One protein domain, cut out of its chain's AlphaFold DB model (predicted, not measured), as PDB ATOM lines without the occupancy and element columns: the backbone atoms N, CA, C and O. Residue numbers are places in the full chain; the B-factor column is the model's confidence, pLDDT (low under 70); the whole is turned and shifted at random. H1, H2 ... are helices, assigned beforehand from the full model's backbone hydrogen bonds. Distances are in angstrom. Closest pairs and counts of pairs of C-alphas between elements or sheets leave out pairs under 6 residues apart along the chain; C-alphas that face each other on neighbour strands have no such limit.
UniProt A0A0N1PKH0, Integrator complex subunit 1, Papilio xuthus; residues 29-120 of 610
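AT A GLANCE: This is residues 29 to 120 of the 610 residues of the protein "Integrator complex subunit 1" of Papilio xuthus (UniProt A0A0N1PKH0). A hairpin of two helices, H3 and H4, makes the middle of this body; a second helical hairpin, H1 and H2, sits at one end, and H5, H6 and H7 are gathered at the other. H6, the longest helix, is the loosest of them and touches no helix. The printed part has 92 residues with seven named helices, H1 to H7 in chain order, and no named strand, and its class is all helix. It is compact, with a radius of gyration of the C-alphas of 12.1 A, and rounded, spanning 32 by 27 by 18 A.

HOW THE PARTS SIT: Start with H1, residues 31 to 38, and H2, residues 43 to 50, a helical hairpin: they touch, with Val 38 and Leu 46 their closest C-alphas at 4.5 A, and run opposite ways at a shallow tilt of 31 degrees. Go on to the next hairpin, H3, residues 55 to 62, and H4, residues 69 to 80: they touch, closest at C-alphas 55 and 79, 6.3 A apart, and run opposite ways at a shallow tilt of 21 degrees. H2 and H4 only just touch, with 3 pairs of C-alphas within 8 A, the closest being Leu 46 and Ser 71 at 6.7 A. H5, residues 84 to 88, only just touches H3, with 3 such pairs, the closest C-alphas being those of Ala 55 and Val 87 at 6.4 A. H6, residues 94 to 106, is near H3, and is close to but not clearly touching H4, where C-alphas 69 and 104 are the closest at 7.5 A. H7, residues 113 to 118, touches H4 with H4 residues 76 to 80 alone; the closest C-alphas, Asp 80 and Ala 114, are 5.0 A apart. H7 also touches H5, closest at C-alphas 84 and 118, 5.7 A apart. H1 is apart from H5, H6 and H7. In H1 to H7 every O i to N i+4 pair is within hydrogen-bond range.

IN THESE COORDINATES: Find C-alpha 31 at (-46.321, -28.392, 37.184), where H1 begins; it measures 10.3 A, H2 10.4 A and H3 10.7 A. Look next for C-alpha 69 at (-31.383, -15.360, 35.234), from which H4 runs 16.0 A. H5 measures 6.2 A and H6 18.2 A. H7 measures 8.5 A and ends at C-alpha 118, (-44.948, -6.526, 50.058).

THE WHOLE: Look for the two C-alphas farthest apart at Pro 44 and Gly 95, 33.1 A. The printed part has no cut, and no link is long. Mean pLDDT of the printed part is 77.9; the model's confidence is under 70 at residues 29, 31, 41, 52, 65 to 66, 91 and 106.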
ATOM      1  N   LEU A  29     -51.540 -27.593  32.364       61.88
ATOM      2  CA  LEU A  29     -50.170 -27.998  32.082       61.88
ATOM      3  C   LEU A  29     -49.560 -28.509  33.405       61.88
ATOM      4  O   LEU A  29     -49.548 -27.731  34.367       61.88
ATOM      5  N   PRO A  30     -49.089 -29.768  33.484       72.81
ATOM      6  CA  PRO A  30     -48.535 -30.315  34.715       72.81
ATOM      7  C   PRO A  30     -47.404 -29.439  35.251       72.81
ATOM      8  O   PRO A  30     -46.603 -28.920  34.471       72.81
ATOM      9  N   ASP A  31     -47.296 -29.307  36.572       68.31
ATOM     10  CA  ASP A  31     -46.321 -28.392  37.184       68.31
ATOM     11  C   ASP A  31     -44.870 -28.733  36.804       68.31
ATOM     12  O   ASP A  31     -44.050 -27.830  36.652       68.31
ATOM     13  N   TRP A  32     -44.558 -30.008  36.545       74.19
ATOM     14  CA  TRP A  32     -43.250 -30.416  36.025       74.19
ATOM     15  C   TRP A  32     -42.989 -29.860  34.616       74.19
ATOM     16  O   TRP A  32     -41.901 -29.359  34.347       74.19
ATOM     17  N   LEU A  33     -43.991 -29.882  33.729       74.81
ATOM     18  CA  LEU A  33     -43.873 -29.367  32.365       74.81
ATOM     19  C   LEU A  33     -43.783 -27.838  32.372       74.81
ATOM     20  O   LEU A  33     -42.950 -27.277  31.666       74.81
ATOM     21  N   ARG A  34     -44.564 -27.165  33.229       79.31
ATOM     22  CA  ARG A  34     -44.448 -25.712  33.442       79.31
ATOM     23  C   ARG A  34     -43.063 -25.337  33.945       79.31
ATOM     24  O   ARG A  34     -42.460 -24.416  33.411       79.31
ATOM     25  N   LEU A  35     -42.525 -26.082  34.909       77.56
ATOM     26  CA  LEU A  35     -41.170 -25.860  35.404       77.56
ATOM     27  C   LEU A  35     -40.132 -25.997  34.279       77.56
ATOM     28  O   LEU A  35     -39.200 -25.202  34.217       77.56
ATOM     29  N   HIS A  36     -40.287 -26.961  33.368       75.12
ATOM     30  CA  HIS A  36     -39.400 -27.082  32.208       75.12
ATOM     31  C   HIS A  36     -39.542 -25.923  31.217       75.12
ATOM     32  O   HIS A  36     -38.527 -25.441  30.724       75.12
ATOM     33  N   LEU A  37     -40.764 -25.453  30.960       79.12
ATOM     34  CA  LEU A  37     -41.015 -24.304  30.087       79.12
ATOM     35  C   LEU A  37     -40.408 -23.019  30.650       79.12
ATOM     36  O   LEU A  37     -39.680 -22.326  29.946       79.12
ATOM     37  N   VAL A  38     -40.628 -22.751  31.940       81.50
ATOM     38  CA  VAL A  38     -40.063 -21.581  32.624       81.50
ATOM     39  C   VAL A  38     -38.533 -21.666  32.682       81.50
ATOM     40  O   VAL A  38     -37.860 -20.647  32.711       81.50
ATOM     41  N   ARG A  39     -37.938 -22.863  32.657       76.88
ATOM     42  CA  ARG A  39     -36.476 -23.051  32.637       76.88
ATOM     43  C   ARG A  39     -35.830 -22.926  31.264       76.88
ATOM     44  O   ARG A  39     -34.606 -23.009  31.201       76.88
ATOM     45  N   SER A  40     -36.605 -22.781  30.196       75.19
ATOM     46  CA  SER A  40     -36.040 -22.593  28.862       75.19
ATOM     47  C   SER A  40     -35.515 -21.169  28.702       75.19
ATOM     48  O   SER A  40     -36.166 -20.231  29.159       75.19
ATOM     49  N   ALA A  41     -34.386 -20.989  28.008       64.38
ATOM     50  CA  ALA A  41     -33.911 -19.653  27.643       64.38
ATOM     51  C   ALA A  41     -34.640 -19.073  26.421       64.38
ATOM     52  O   ALA A  41     -34.344 -17.960  26.002       64.38
ATOM     53  N   ARG A  42     -35.604 -19.801  25.833       71.75
ATOM     54  CA  ARG A  42     -36.426 -19.287  24.730       71.75
ATOM     55  C   ARG A  42     -37.581 -18.441  25.277       71.75
ATOM     56  O   ARG A  42     -38.487 -19.021  25.888       71.75
ATOM     57  N   PRO A  43     -37.642 -17.129  24.971       71.56
ATOM     58  CA  PRO A  43     -38.677 -16.237  25.500       71.56
ATOM     59  C   PRO A  43     -40.121 -16.724  25.275       71.56
ATOM     60  O   PRO A  43     -40.898 -16.702  26.226       71.56
ATOM     61  N   PRO A  44     -40.498 -17.289  24.107       72.62
ATOM     62  CA  PRO A  44     -41.879 -17.733  23.891       72.62
ATOM     63  C   PRO A  44     -42.288 -18.932  24.760       72.62
ATOM     64  O   PRO A  44     -43.451 -19.071  25.127       72.62
ATOM     65  N   LEU A  45     -41.340 -19.817  25.095       74.56
ATOM     66  CA  LEU A  45     -41.607 -20.962  25.974       74.56
ATOM     67  C   LEU A  45     -41.705 -20.518  27.434       74.56
ATOM     68  O   LEU A  45     -42.576 -20.996  28.160       74.56
ATOM     69  N   LEU A  46     -40.861 -19.566  27.833       80.81
ATOM     70  CA  LEU A  46     -40.926 -18.917  29.135       80.81
ATOM     71  C   LEU A  46     -42.272 -18.200  29.325       80.81
ATOM     72  O   LEU A  46     -42.965 -18.463  30.306       80.81
ATOM     73  N   GLU A  47     -42.693 -17.371  28.369       78.50
ATOM     74  CA  GLU A  47     -43.980 -16.663  28.408       78.50
ATOM     75  C   GLU A  47     -45.174 -17.625  28.472       78.50
ATOM     76  O   GLU A  47     -46.101 -17.423  29.262       78.50
ATOM     77  N   ALA A  48     -45.142 -18.710  27.692       77.06
ATOM     78  CA  ALA A  48     -46.160 -19.754  27.754       77.06
ATOM     79  C   ALA A  48     -46.199 -20.448  29.125       77.06
ATOM     80  O   ALA A  48     -47.280 -20.719  29.644       77.06
ATOM     81  N   GLY A  49     -45.032 -20.704  29.724       76.75
ATOM     82  CA  GLY A  49     -44.910 -21.287  31.058       76.75
ATOM     83  C   GLY A  49     -45.388 -20.359  32.179       76.75
ATOM     84  O   GLY A  49     -45.905 -20.852  33.181       76.75
ATOM     85  N   LEU A  50     -45.246 -19.039  32.004       78.06
ATOM     86  CA  LEU A  50     -45.630 -18.017  32.982       78.06
ATOM     87  C   LEU A  50     -47.112 -17.619  32.928       78.06
ATOM     88  O   LEU A  50     -47.650 -17.097  33.909       78.06
ATOM     89  N   ARG A  51     -47.789 -17.868  31.803       78.69
ATOM     90  CA  ARG A  51     -49.187 -17.480  31.591       78.69
ATOM     91  C   ARG A  51     -50.105 -18.131  32.638       78.69
ATOM     92  O   ARG A  51     -50.124 -19.349  32.803       78.69
ATOM     93  N   ALA A  52     -50.888 -17.298  33.331       69.81
ATOM     94  CA  ALA A  52     -51.845 -17.706  34.367       69.81
ATOM     95  C   ALA A  52     -51.236 -18.521  35.533       69.81
ATOM     96  O   ALA A  52     -51.890 -19.404  36.093       69.81
ATOM     97  N   LEU A  53     -49.981 -18.250  35.921       78.06
ATOM     98  CA  LEU A  53     -49.408 -18.813  37.147       78.06
ATOM     99  C   LEU A  53     -49.877 -18.037  38.391       78.06
ATOM    100  O   LEU A  53     -49.670 -16.827  38.471       78.06
ATOM    101  N   PRO A  54     -50.447 -18.712  39.403       80.94
ATOM    102  CA  PRO A  54     -50.784 -18.073  40.667       80.94
ATOM    103  C   PRO A  54     -49.523 -17.784  41.502       80.94
ATOM    104  O   PRO A  54     -48.534 -18.521  41.439       80.94
ATOM    105  N   ALA A  55     -49.594 -16.762  42.363       80.06
ATOM    106  CA  ALA A  55     -48.471 -16.287  43.182       80.06
ATOM    107  C   ALA A  55     -47.763 -17.397  43.986       80.06
ATOM    108  O   ALA A  55     -46.543 -17.381  44.120       80.06
ATOM    109  N   HIS A  56     -48.501 -18.400  44.482       79.88
ATOM    110  CA  HIS A  56     -47.921 -19.512  45.247       79.88
ATOM    111  C   HIS A  56     -47.031 -20.434  44.406       79.88
ATOM    112  O   HIS A  56     -46.007 -20.903  44.898       79.88
ATOM    113  N   LYS A  57     -47.366 -20.658  43.128       83.19
ATOM    114  CA  LYS A  57     -46.520 -21.440  42.214       83.19
ATOM    115  C   LYS A  57     -45.300 -20.642  41.773       83.19
ATOM    116  O   LYS A  57     -44.210 -21.198  41.717       83.19
ATOM    117  N   LEU A  58     -45.463 -19.339  41.535       84.44
ATOM    118  CA  LEU A  58     -44.340 -18.442  41.245       84.44
ATOM    119  C   LEU A  58     -43.328 -18.427  42.400       84.44
ATOM    120  O   LEU A  58     -42.133 -18.605  42.169       84.44
ATOM    121  N   ALA A  59     -43.811 -18.311  43.643       82.31
ATOM    122  CA  ALA A  59     -42.982 -18.368  44.845       82.31
ATOM    123  C   ALA A  59     -42.247 -19.713  44.994       82.31
ATOM    124  O   ALA A  59     -41.100 -19.742  45.424       82.31
ATOM    125  N   LEU A  60     -42.874 -20.822  44.594       83.31
ATOM    126  CA  LEU A  60     -42.233 -22.138  44.579       83.31
ATOM    127  C   LEU A  60     -41.157 -22.224  43.486       83.31
ATOM    128  O   LEU A  60     -40.070 -22.746  43.722       83.31
ATOM    129  N   PHE A  61     -41.420 -21.678  42.298       84.50
ATOM    130  CA  PHE A  61     -40.490 -21.736  41.169       84.50
ATOM    131  C   PHE A  61     -39.230 -20.899  41.392       84.50
ATOM    132  O   PHE A  61     -38.143 -21.367  41.052       84.50
ATOM    133  N   ILE A  62     -39.319 -19.733  42.036       84.06
ATOM    134  CA  ILE A  62     -38.117 -18.943  42.366       84.06
ATOM    135  C   ILE A  62     -37.197 -19.642  43.377       84.06
ATOM    136  O   ILE A  62     -35.996 -19.380  43.403       84.06
ATOM    137  N   GLN A  63     -37.730 -20.568  44.178       81.94
ATOM    138  CA  GLN A  63     -36.943 -21.384  45.107       81.94
ATOM    139  C   GLN A  63     -36.251 -22.562  44.414       81.94
ATOM    140  O   GLN A  63     -35.432 -23.245  45.028       81.94
ATOM    141  N   THR A  64     -36.565 -22.832  43.145       76.56
ATOM    142  CA  THR A  64     -35.934 -23.941  42.436       76.56
ATOM    143  C   THR A  64     -34.504 -23.590  42.031       76.56
ATOM    144  O   THR A  64     -34.212 -22.557  41.428       76.56
ATOM    145  N   PHE A  65     -33.573 -24.478  42.374       63.50
ATOM    146  CA  PHE A  65     -32.162 -24.299  42.060       63.50
ATOM    147  C   PHE A  65     -31.896 -24.466  40.562       63.50
ATOM    148  O   PHE A  65     -32.423 -25.379  39.916       63.50
ATOM    149  N   GLY A  66     -31.032 -23.607  40.014       67.06
ATOM    150  CA  GLY A  66     -30.623 -23.664  38.610       67.06
ATOM    151  C   GLY A  66     -31.677 -23.146  37.628       67.06
ATOM    152  O   GLY A  66     -31.835 -23.727  36.551       67.06
ATOM    153  N   MET A  67     -32.455 -22.140  38.029       77.06
ATOM    154  CA  MET A  67     -33.264 -21.323  37.118       77.06
ATOM    155  C   MET A  67     -32.366 -20.332  36.372       77.06
ATOM    156  O   MET A  67     -31.543 -19.700  37.050       77.06
ATOM    157  N   PRO A  68     -32.526 -20.166  35.045       77.69
ATOM    158  CA  PRO A  68     -31.868 -19.094  34.309       77.69
ATOM    159  C   PRO A  68     -32.170 -17.714  34.913       77.69
ATOM    160  O   PRO A  68     -33.271 -17.509  35.418       77.69
ATOM    161  N   VAL A  69     -31.230 -16.774  34.869       78.50
ATOM    162  CA  VAL A  69     -31.383 -15.360  35.234       78.50
ATOM    163  C   VAL A  69     -32.521 -14.713  34.450       78.50
ATOM    164  O   VAL A  69     -33.383 -14.109  35.078       78.50
ATOM    165  N   ALA A  70     -32.605 -14.909  33.130       79.38
ATOM    166  CA  ALA A  70     -33.715 -14.375  32.324       79.38
ATOM    167  C   ALA A  70     -35.086 -14.884  32.819       79.38
ATOM    168  O   ALA A  70     -36.017 -14.110  33.052       79.38
ATOM    169  N   SER A  71     -35.184 -16.189  33.088       85.06
ATOM    170  CA  SER A  71     -36.380 -16.817  33.655       85.06
ATOM    171  C   SER A  71     -36.681 -16.353  35.079       85.06
ATOM    172  O   SER A  71     -37.841 -16.152  35.430       85.06
ATOM    173  N   MET A  72     -35.652 -16.195  35.912       86.31
ATOM    174  CA  MET A  72     -35.772 -15.702  37.283       86.31
ATOM    175  C   MET A  72     -36.260 -14.255  37.287       86.31
ATOM    176  O   MET A  72     -37.160 -13.928  38.050       86.31
ATOM    177  N   SER A  73     -35.744 -13.414  36.395       85.38
ATOM    178  CA  SER A  73     -36.209 -12.043  36.203       85.38
ATOM    179  C   SER A  73     -37.660 -11.976  35.763       85.38
ATOM    180  O   SER A  73     -38.435 -11.202  36.322       85.38
ATOM    181  N   ALA A  74     -38.067 -12.833  34.828       85.44
ATOM    182  CA  ALA A  74     -39.458 -12.914  34.405       85.44
ATOM    183  C   ALA A  74     -40.379 -13.436  35.526       85.44
ATOM    184  O   ALA A  74     -41.477 -12.915  35.709       85.44
ATOM    185  N   LEU A  75     -39.931 -14.411  36.327       87.50
ATOM    186  CA  LEU A  75     -40.658 -14.901  37.505       87.50
ATOM    187  C   LEU A  75     -40.809 -13.824  38.586       87.50
ATOM    188  O   LEU A  75     -41.891 -13.665  39.149       87.50
ATOM    189  N   LEU A  76     -39.735 -13.091  38.877       86.50
ATOM    190  CA  LEU A  76     -39.734 -11.996  39.843       86.50
ATOM    191  C   LEU A  76     -40.593 -10.822  39.354       86.50
ATOM    192  O   LEU A  76     -41.345 -10.259  40.143       86.50
ATOM    193  N   GLY A  77     -40.555 -10.505  38.058       86.31
ATOM    194  CA  GLY A  77     -41.450  -9.529  37.435       86.31
ATOM    195  C   GLY A  77     -42.919  -9.964  37.469       86.31
ATOM    196  O   GLY A  77     -43.797  -9.157  37.763       86.31
ATOM    197  N   ALA A  78     -43.204 -11.252  37.252       84.94
ATOM    198  CA  ALA A  78     -44.553 -11.802  37.386       84.94
ATOM    199  C   ALA A  78     -45.055 -11.771  38.842       84.94
ATOM    200  O   ALA A  78     -46.241 -11.541  39.078       84.94
ATOM    201  N   LEU A  79     -44.165 -11.966  39.823       84.88
ATOM    202  CA  LEU A  79     -44.478 -11.784  41.245       84.88
ATOM    203  C   LEU A  79     -44.736 -10.320  41.599       84.88
ATOM    204  O   LEU A  79     -45.655 -10.050  42.365       84.88
ATOM    205  N   ASP A  80     -43.972  -9.390  41.025       84.44
ATOM    206  CA  ASP A  80     -44.192  -7.951  41.201       84.44
ATOM    207  C   ASP A  80     -45.533  -7.496  40.598       84.44
ATOM    208  O   ASP A  80     -46.166  -6.585  41.124       84.44
ATOM    209  N   ALA A  81     -45.998  -8.152  39.530       83.06
ATOM    210  CA  ALA A  81     -47.306  -7.903  38.923       83.06
ATOM    211  C   ALA A  81     -48.485  -8.528  39.701       83.06
ATOM    212  O   ALA A  81     -49.646  -8.240  39.398       83.06
ATOM    213  N   CYS A  82     -48.227  -9.396  40.688       82.56
ATOM    214  CA  CYS A  82     -49.279  -9.985  41.515       82.56
ATOM    215  C   CYS A  82     -49.807  -8.977  42.554       82.56
ATOM    216  O   CYS A  82     -49.038  -8.192  43.108       82.56
ATOM    217  N   PRO A  83     -51.104  -9.027  42.916       80.50
ATOM    218  CA  PRO A  83     -51.646  -8.155  43.953       80.50
ATOM    219  C   PRO A  83     -50.972  -8.431  45.306       80.50
ATOM    220  O   PRO A  83     -50.853  -9.589  45.718       80.50
ATOM    221  N   ALA A  84     -50.598  -7.374  46.035       74.50
ATOM    222  CA  ALA A  84     -49.865  -7.468  47.304       74.50
ATOM    223  C   ALA A  84     -50.545  -8.399  48.329       74.50
ATOM    224  O   ALA A  84     -49.881  -9.177  49.011       74.50
ATOM    225  N   GLY A  85     -51.883  -8.416  48.368       74.00
ATOM    226  CA  GLY A  85     -52.650  -9.320  49.232       74.00
ATOM    227  C   GLY A  85     -52.472 -10.813  48.915       74.00
ATOM    228  O   GLY A  85     -52.573 -11.642  49.814       74.00
ATOM    229  N   ALA A  86     -52.175 -11.187  47.667       74.56
ATOM    230  CA  ALA A  86     -51.840 -12.570  47.319       74.56
ATOM    231  C   ALA A  86     -50.409 -12.935  47.742       74.56
ATOM    232  O   ALA A  86     -50.174 -14.075  48.133       74.56
ATOM    233  N   VAL A  87     -49.492 -11.964  47.704       75.69
ATOM    234  CA  VAL A  87     -48.076 -12.120  48.061       75.69
ATOM    235  C   VAL A  87     -47.883 -12.257  49.576       75.69
ATOM    236  O   VAL A  87     -47.184 -13.159  50.032       75.69
ATOM    237  N   VAL A  88     -48.564 -11.436  50.380       76.12
ATOM    238  CA  VAL A  88     -48.478 -11.490  51.854       76.12
ATOM    239  C   VAL A  88     -48.963 -12.837  52.410       76.12
ATOM    240  O   VAL A  88     -48.443 -13.331  53.409       76.12
ATOM    241  N   ARG A  89     -49.921 -13.483  51.733       76.19
ATOM    242  CA  ARG A  89     -50.479 -14.788  52.133       76.19
ATOM    243  C   ARG A  89     -49.617 -15.993  51.746       76.19
ATOM    244  O   ARG A  89     -50.016 -17.116  52.033       76.19
ATOM    245  N   LEU A  90     -48.467 -15.796  51.099       76.44
ATOM    246  CA  LEU A  90     -47.625 -16.898  50.618       76.44
ATOM    247  C   LEU A  90     -46.973 -17.726  51.738       76.44
ATOM    248  O   LEU A  90     -46.457 -18.803  51.455       76.44
ATOM    249  N   GLY A  91     -46.993 -17.255  52.992       66.38
ATOM    250  CA  GLY A  91     -46.486 -18.016  54.142       66.38
ATOM    251  C   GLY A  91     -45.000 -18.383  54.040       66.38
ATOM    252  O   GLY A  91     -44.582 -19.392  54.601       66.38
ATOM    253  N   VAL A  92     -44.210 -17.606  53.293       77.25
ATOM    254  CA  VAL A  92     -42.795 -17.902  53.029       77.25
ATOM    255  C   VAL A  92     -41.903 -17.345  54.134       77.25
ATOM    256  O   VAL A  92     -42.173 -16.281  54.694       77.25
ATOM    257  N   GLU A  93     -40.806 -18.042  54.429       78.88
ATOM    258  CA  GLU A  93     -39.821 -17.595  55.409       78.88
ATOM    259  C   GLU A  93     -39.103 -16.322  54.928       78.88
ATOM    260  O   GLU A  93     -38.344 -16.335  53.958       78.88
ATOM    261  N   ARG A  94     -39.335 -15.203  55.625       79.69
ATOM    262  CA  ARG A  94     -38.842 -13.876  55.224       79.69
ATOM    263  C   ARG A  94     -37.315 -13.811  55.119       79.69
ATOM    264  O   ARG A  94     -36.797 -13.296  54.134       79.69
ATOM    265  N   GLY A  95     -36.598 -14.377  56.092       71.00
ATOM    266  CA  GLY A  95     -35.129 -14.386  56.105       71.00
ATOM    267  C   GLY A  95     -34.538 -15.139  54.911       71.00
ATOM    268  O   GLY A  95     -33.678 -14.609  54.207       71.00
ATOM    269  N   TYR A  96     -35.065 -16.332  54.628       78.38
ATOM    270  CA  TYR A  96     -34.676 -17.111  53.456       78.38
ATOM    271  C   TYR A  96     -34.998 -16.382  52.144       78.38
ATOM    272  O   TYR A  96     -34.151 -16.319  51.256       78.38
ATOM    273  N   MET A  97     -36.178 -15.765  52.022       81.88
ATOM    274  CA  MET A  97     -36.554 -15.031  50.808       81.88
ATOM    275  C   MET A  97     -35.710 -13.780  50.576       81.88
ATOM    276  O   MET A  97     -35.362 -13.495  49.431       81.88
ATOM    277  N   ALA A  98     -35.334 -13.059  51.633       77.75
ATOM    278  CA  ALA A  98     -34.414 -11.931  51.524       77.75
ATOM    279  C   ALA A  98     -33.046 -12.392  51.001       77.75
ATOM    280  O   ALA A  98     -32.523 -11.822  50.045       77.75
ATOM    281  N   GLN A  99     -32.502 -13.474  51.566       77.44
ATOM    282  CA  GLN A  99     -31.244 -14.060  51.099       77.44
ATOM    283  C   GLN A  99     -31.346 -14.557  49.655       77.44
ATOM    284  O   GLN A  99     -30.454 -14.281  48.856       77.44
ATOM    285  N   LEU A 100     -32.442 -15.232  49.297       81.88
ATOM    286  CA  LEU A 100     -32.693 -15.697  47.937       81.88
ATOM    287  C   LEU A 100     -32.668 -14.523  46.957       81.88
ATOM    288  O   LEU A 100     -31.940 -14.583  45.974       81.88
ATOM    289  N   LEU A 101     -33.404 -13.442  47.227       82.38
ATOM    290  CA  LEU A 101     -33.432 -12.266  46.353       82.38
ATOM    291  C   LEU A 101     -32.057 -11.604  46.231       82.38
ATOM    292  O   LEU A 101     -31.665 -11.239  45.127       82.38
ATOM    293  N   THR A 102     -31.302 -11.499  47.324       74.94
ATOM    294  CA  THR A 102     -29.923 -10.987  47.295       74.94
ATOM    295  C   THR A 102     -29.029 -11.851  46.412       74.94
ATOM    296  O   THR A 102     -28.306 -11.327  45.568       74.94
ATOM    297  N   VAL A 103     -29.121 -13.178  46.537       77.88
ATOM    298  CA  VAL A 103     -28.358 -14.120  45.707       77.88
ATOM    299  C   VAL A 103     -28.791 -14.040  44.242       77.88
ATOM    300  O   VAL A 103     -27.934 -14.023  43.364       77.88
ATOM    301  N   GLN A 104     -30.090 -13.951  43.947       80.12
ATOM    302  CA  GLN A 104     -30.569 -13.840  42.565       80.12
ATOM    303  C   GLN A 104     -30.167 -12.503  41.926       80.12
ATOM    304  O   GLN A 104     -29.741 -12.491  40.774       80.12
ATOM    305  N   ARG A 105     -30.199 -11.394  42.672       76.38
ATOM    306  CA  ARG A 105     -29.688 -10.096  42.198       76.38
ATOM    307  C   ARG A 105     -28.184 -10.127  41.963       76.38
ATOM    308  O   ARG A 105     -27.730  -9.650  40.932       76.38
ATOM    309  N   ALA A 106     -27.424 -10.766  42.852       66.00
ATOM    310  CA  ALA A 106     -25.991 -10.985  42.658       66.00
ATOM    311  C   ALA A 106     -25.687 -11.879  41.438       66.00
ATOM    312  O   ALA A 106     -24.629 -11.750  40.828       66.00
ATOM    313  N   ARG A 107     -26.618 -12.761  41.042       70.50
ATOM    314  CA  ARG A 107     -26.553 -13.515  39.774       70.50
ATOM    315  C   ARG A 107     -26.905 -12.672  38.543       70.50
ATOM    316  O   ARG A 107     -26.716 -13.148  37.430       70.50
ATOM    317  N   GLY A 108     -27.408 -11.457  38.733       72.25
ATOM    318  CA  GLY A 108     -27.829 -10.537  37.683       72.25
ATOM    319  C   GLY A 108     -29.326 -10.544  37.378       72.25
ATOM    320  O   GLY A 108     -29.739  -9.943  36.390       72.25
ATOM    321  N   ALA A 109     -30.151 -11.198  38.207       79.88
ATOM    322  CA  ALA A 109     -31.599 -11.179  38.032       79.88
ATOM    323  C   ALA A 109     -32.176  -9.833  38.487       79.88
ATOM    324  O   ALA A 109     -31.992  -9.398  39.623       79.88
ATOM    325  N   THR A 110     -32.907  -9.187  37.591       76.88
ATOM    326  CA  THR A 110     -33.687  -7.970  37.832       76.88
ATOM    327  C   THR A 110     -35.128  -8.299  38.246       76.88
ATOM    328  O   THR A 110     -35.650  -9.351  37.885       76.88
ATOM    329  N   GLY A 111     -35.776  -7.405  39.004       79.06
ATOM    330  CA  GLY A 111     -37.156  -7.570  39.494       79.06
ATOM    331  C   GLY A 111     -37.263  -8.012  40.961       79.06
ATOM    332  O   GLY A 111     -36.268  -8.134  41.683       79.06
ATOM    333  N   GLY A 112     -38.493  -8.215  41.433       81.50
ATOM    334  CA  GLY A 112     -38.805  -8.650  42.795       81.50
ATOM    335  C   GLY A 112     -38.801  -7.512  43.817       81.50
ATOM    336  O   GLY A 112     -38.629  -7.765  45.011       81.50
ATOM    337  N   ALA A 113     -38.894  -6.254  43.374       80.50
ATOM    338  CA  ALA A 113     -38.851  -5.087  44.256       80.50
ATOM    339  C   ALA A 113     -40.194  -4.873  44.967       80.50
ATOM    340  O   ALA A 113     -40.216  -4.699  46.186       80.50
ATOM    341  N   ALA A 114     -41.303  -4.969  44.228       79.69
ATOM    342  CA  ALA A 114     -42.646  -4.888  44.796       79.69
ATOM    343  C   ALA A 114     -42.944  -6.114  45.674       79.69
ATOM    344  O   ALA A 114     -43.517  -5.981  46.751       79.69
ATOM    345  N   PHE A 115     -42.468  -7.295  45.275       83.88
ATOM    346  CA  PHE A 115     -42.510  -8.521  46.067       83.88
ATOM    347  C   PHE A 115     -41.730  -8.394  47.388       83.88
ATOM    348  O   PHE A 115     -42.245  -8.752  48.448       83.88
ATOM    349  N   ALA A 116     -40.507  -7.846  47.350       82.00
ATOM    350  CA  ALA A 116     -39.706  -7.604  48.553       82.00
ATOM    351  C   ALA A 116     -40.360  -6.583  49.495       82.00
ATOM    352  O   ALA A 116     -40.358  -6.795  50.708       82.00
ATOM    353  N   ALA A 117     -40.936  -5.512  48.941       79.88
ATOM    354  CA  ALA A 117     -41.675  -4.507  49.699       79.88
ATOM    355  C   ALA A 117     -42.944  -5.102  50.335       79.88
ATOM    356  O   ALA A 117     -43.162  -4.950  51.534       79.88
ATOM    357  N   ALA A 118     -43.731  -5.872  49.573       78.94
ATOM    358  CA  ALA A 118     -44.948  -6.526  50.058       78.94
ATOM    359  C   ALA A 118     -44.679  -7.538  51.186       78.94
ATOM    360  O   ALA A 118     -45.509  -7.703  52.077       78.94
ATOM    361  N   LEU A 119     -43.524  -8.212  51.176       76.88
ATOM    362  CA  LEU A 119     -43.111  -9.135  52.241       76.88
ATOM    363  C   LEU A 119     -42.374  -8.456  53.410       76.88
ATOM    364  O   LEU A 119     -42.028  -9.143  54.376       76.88
ATOM    365  N   GLY A 120     -42.133  -7.141  53.343       72.69
ATOM    366  CA  GLY A 120     -41.385  -6.395  54.358       72.69
ATOM    367  C   GLY A 120     -39.932  -6.860  54.495       72.69
ATOM    368  O   GLY A 120     -39.411  -6.933  55.603       72.69
TER     369      GLY A 120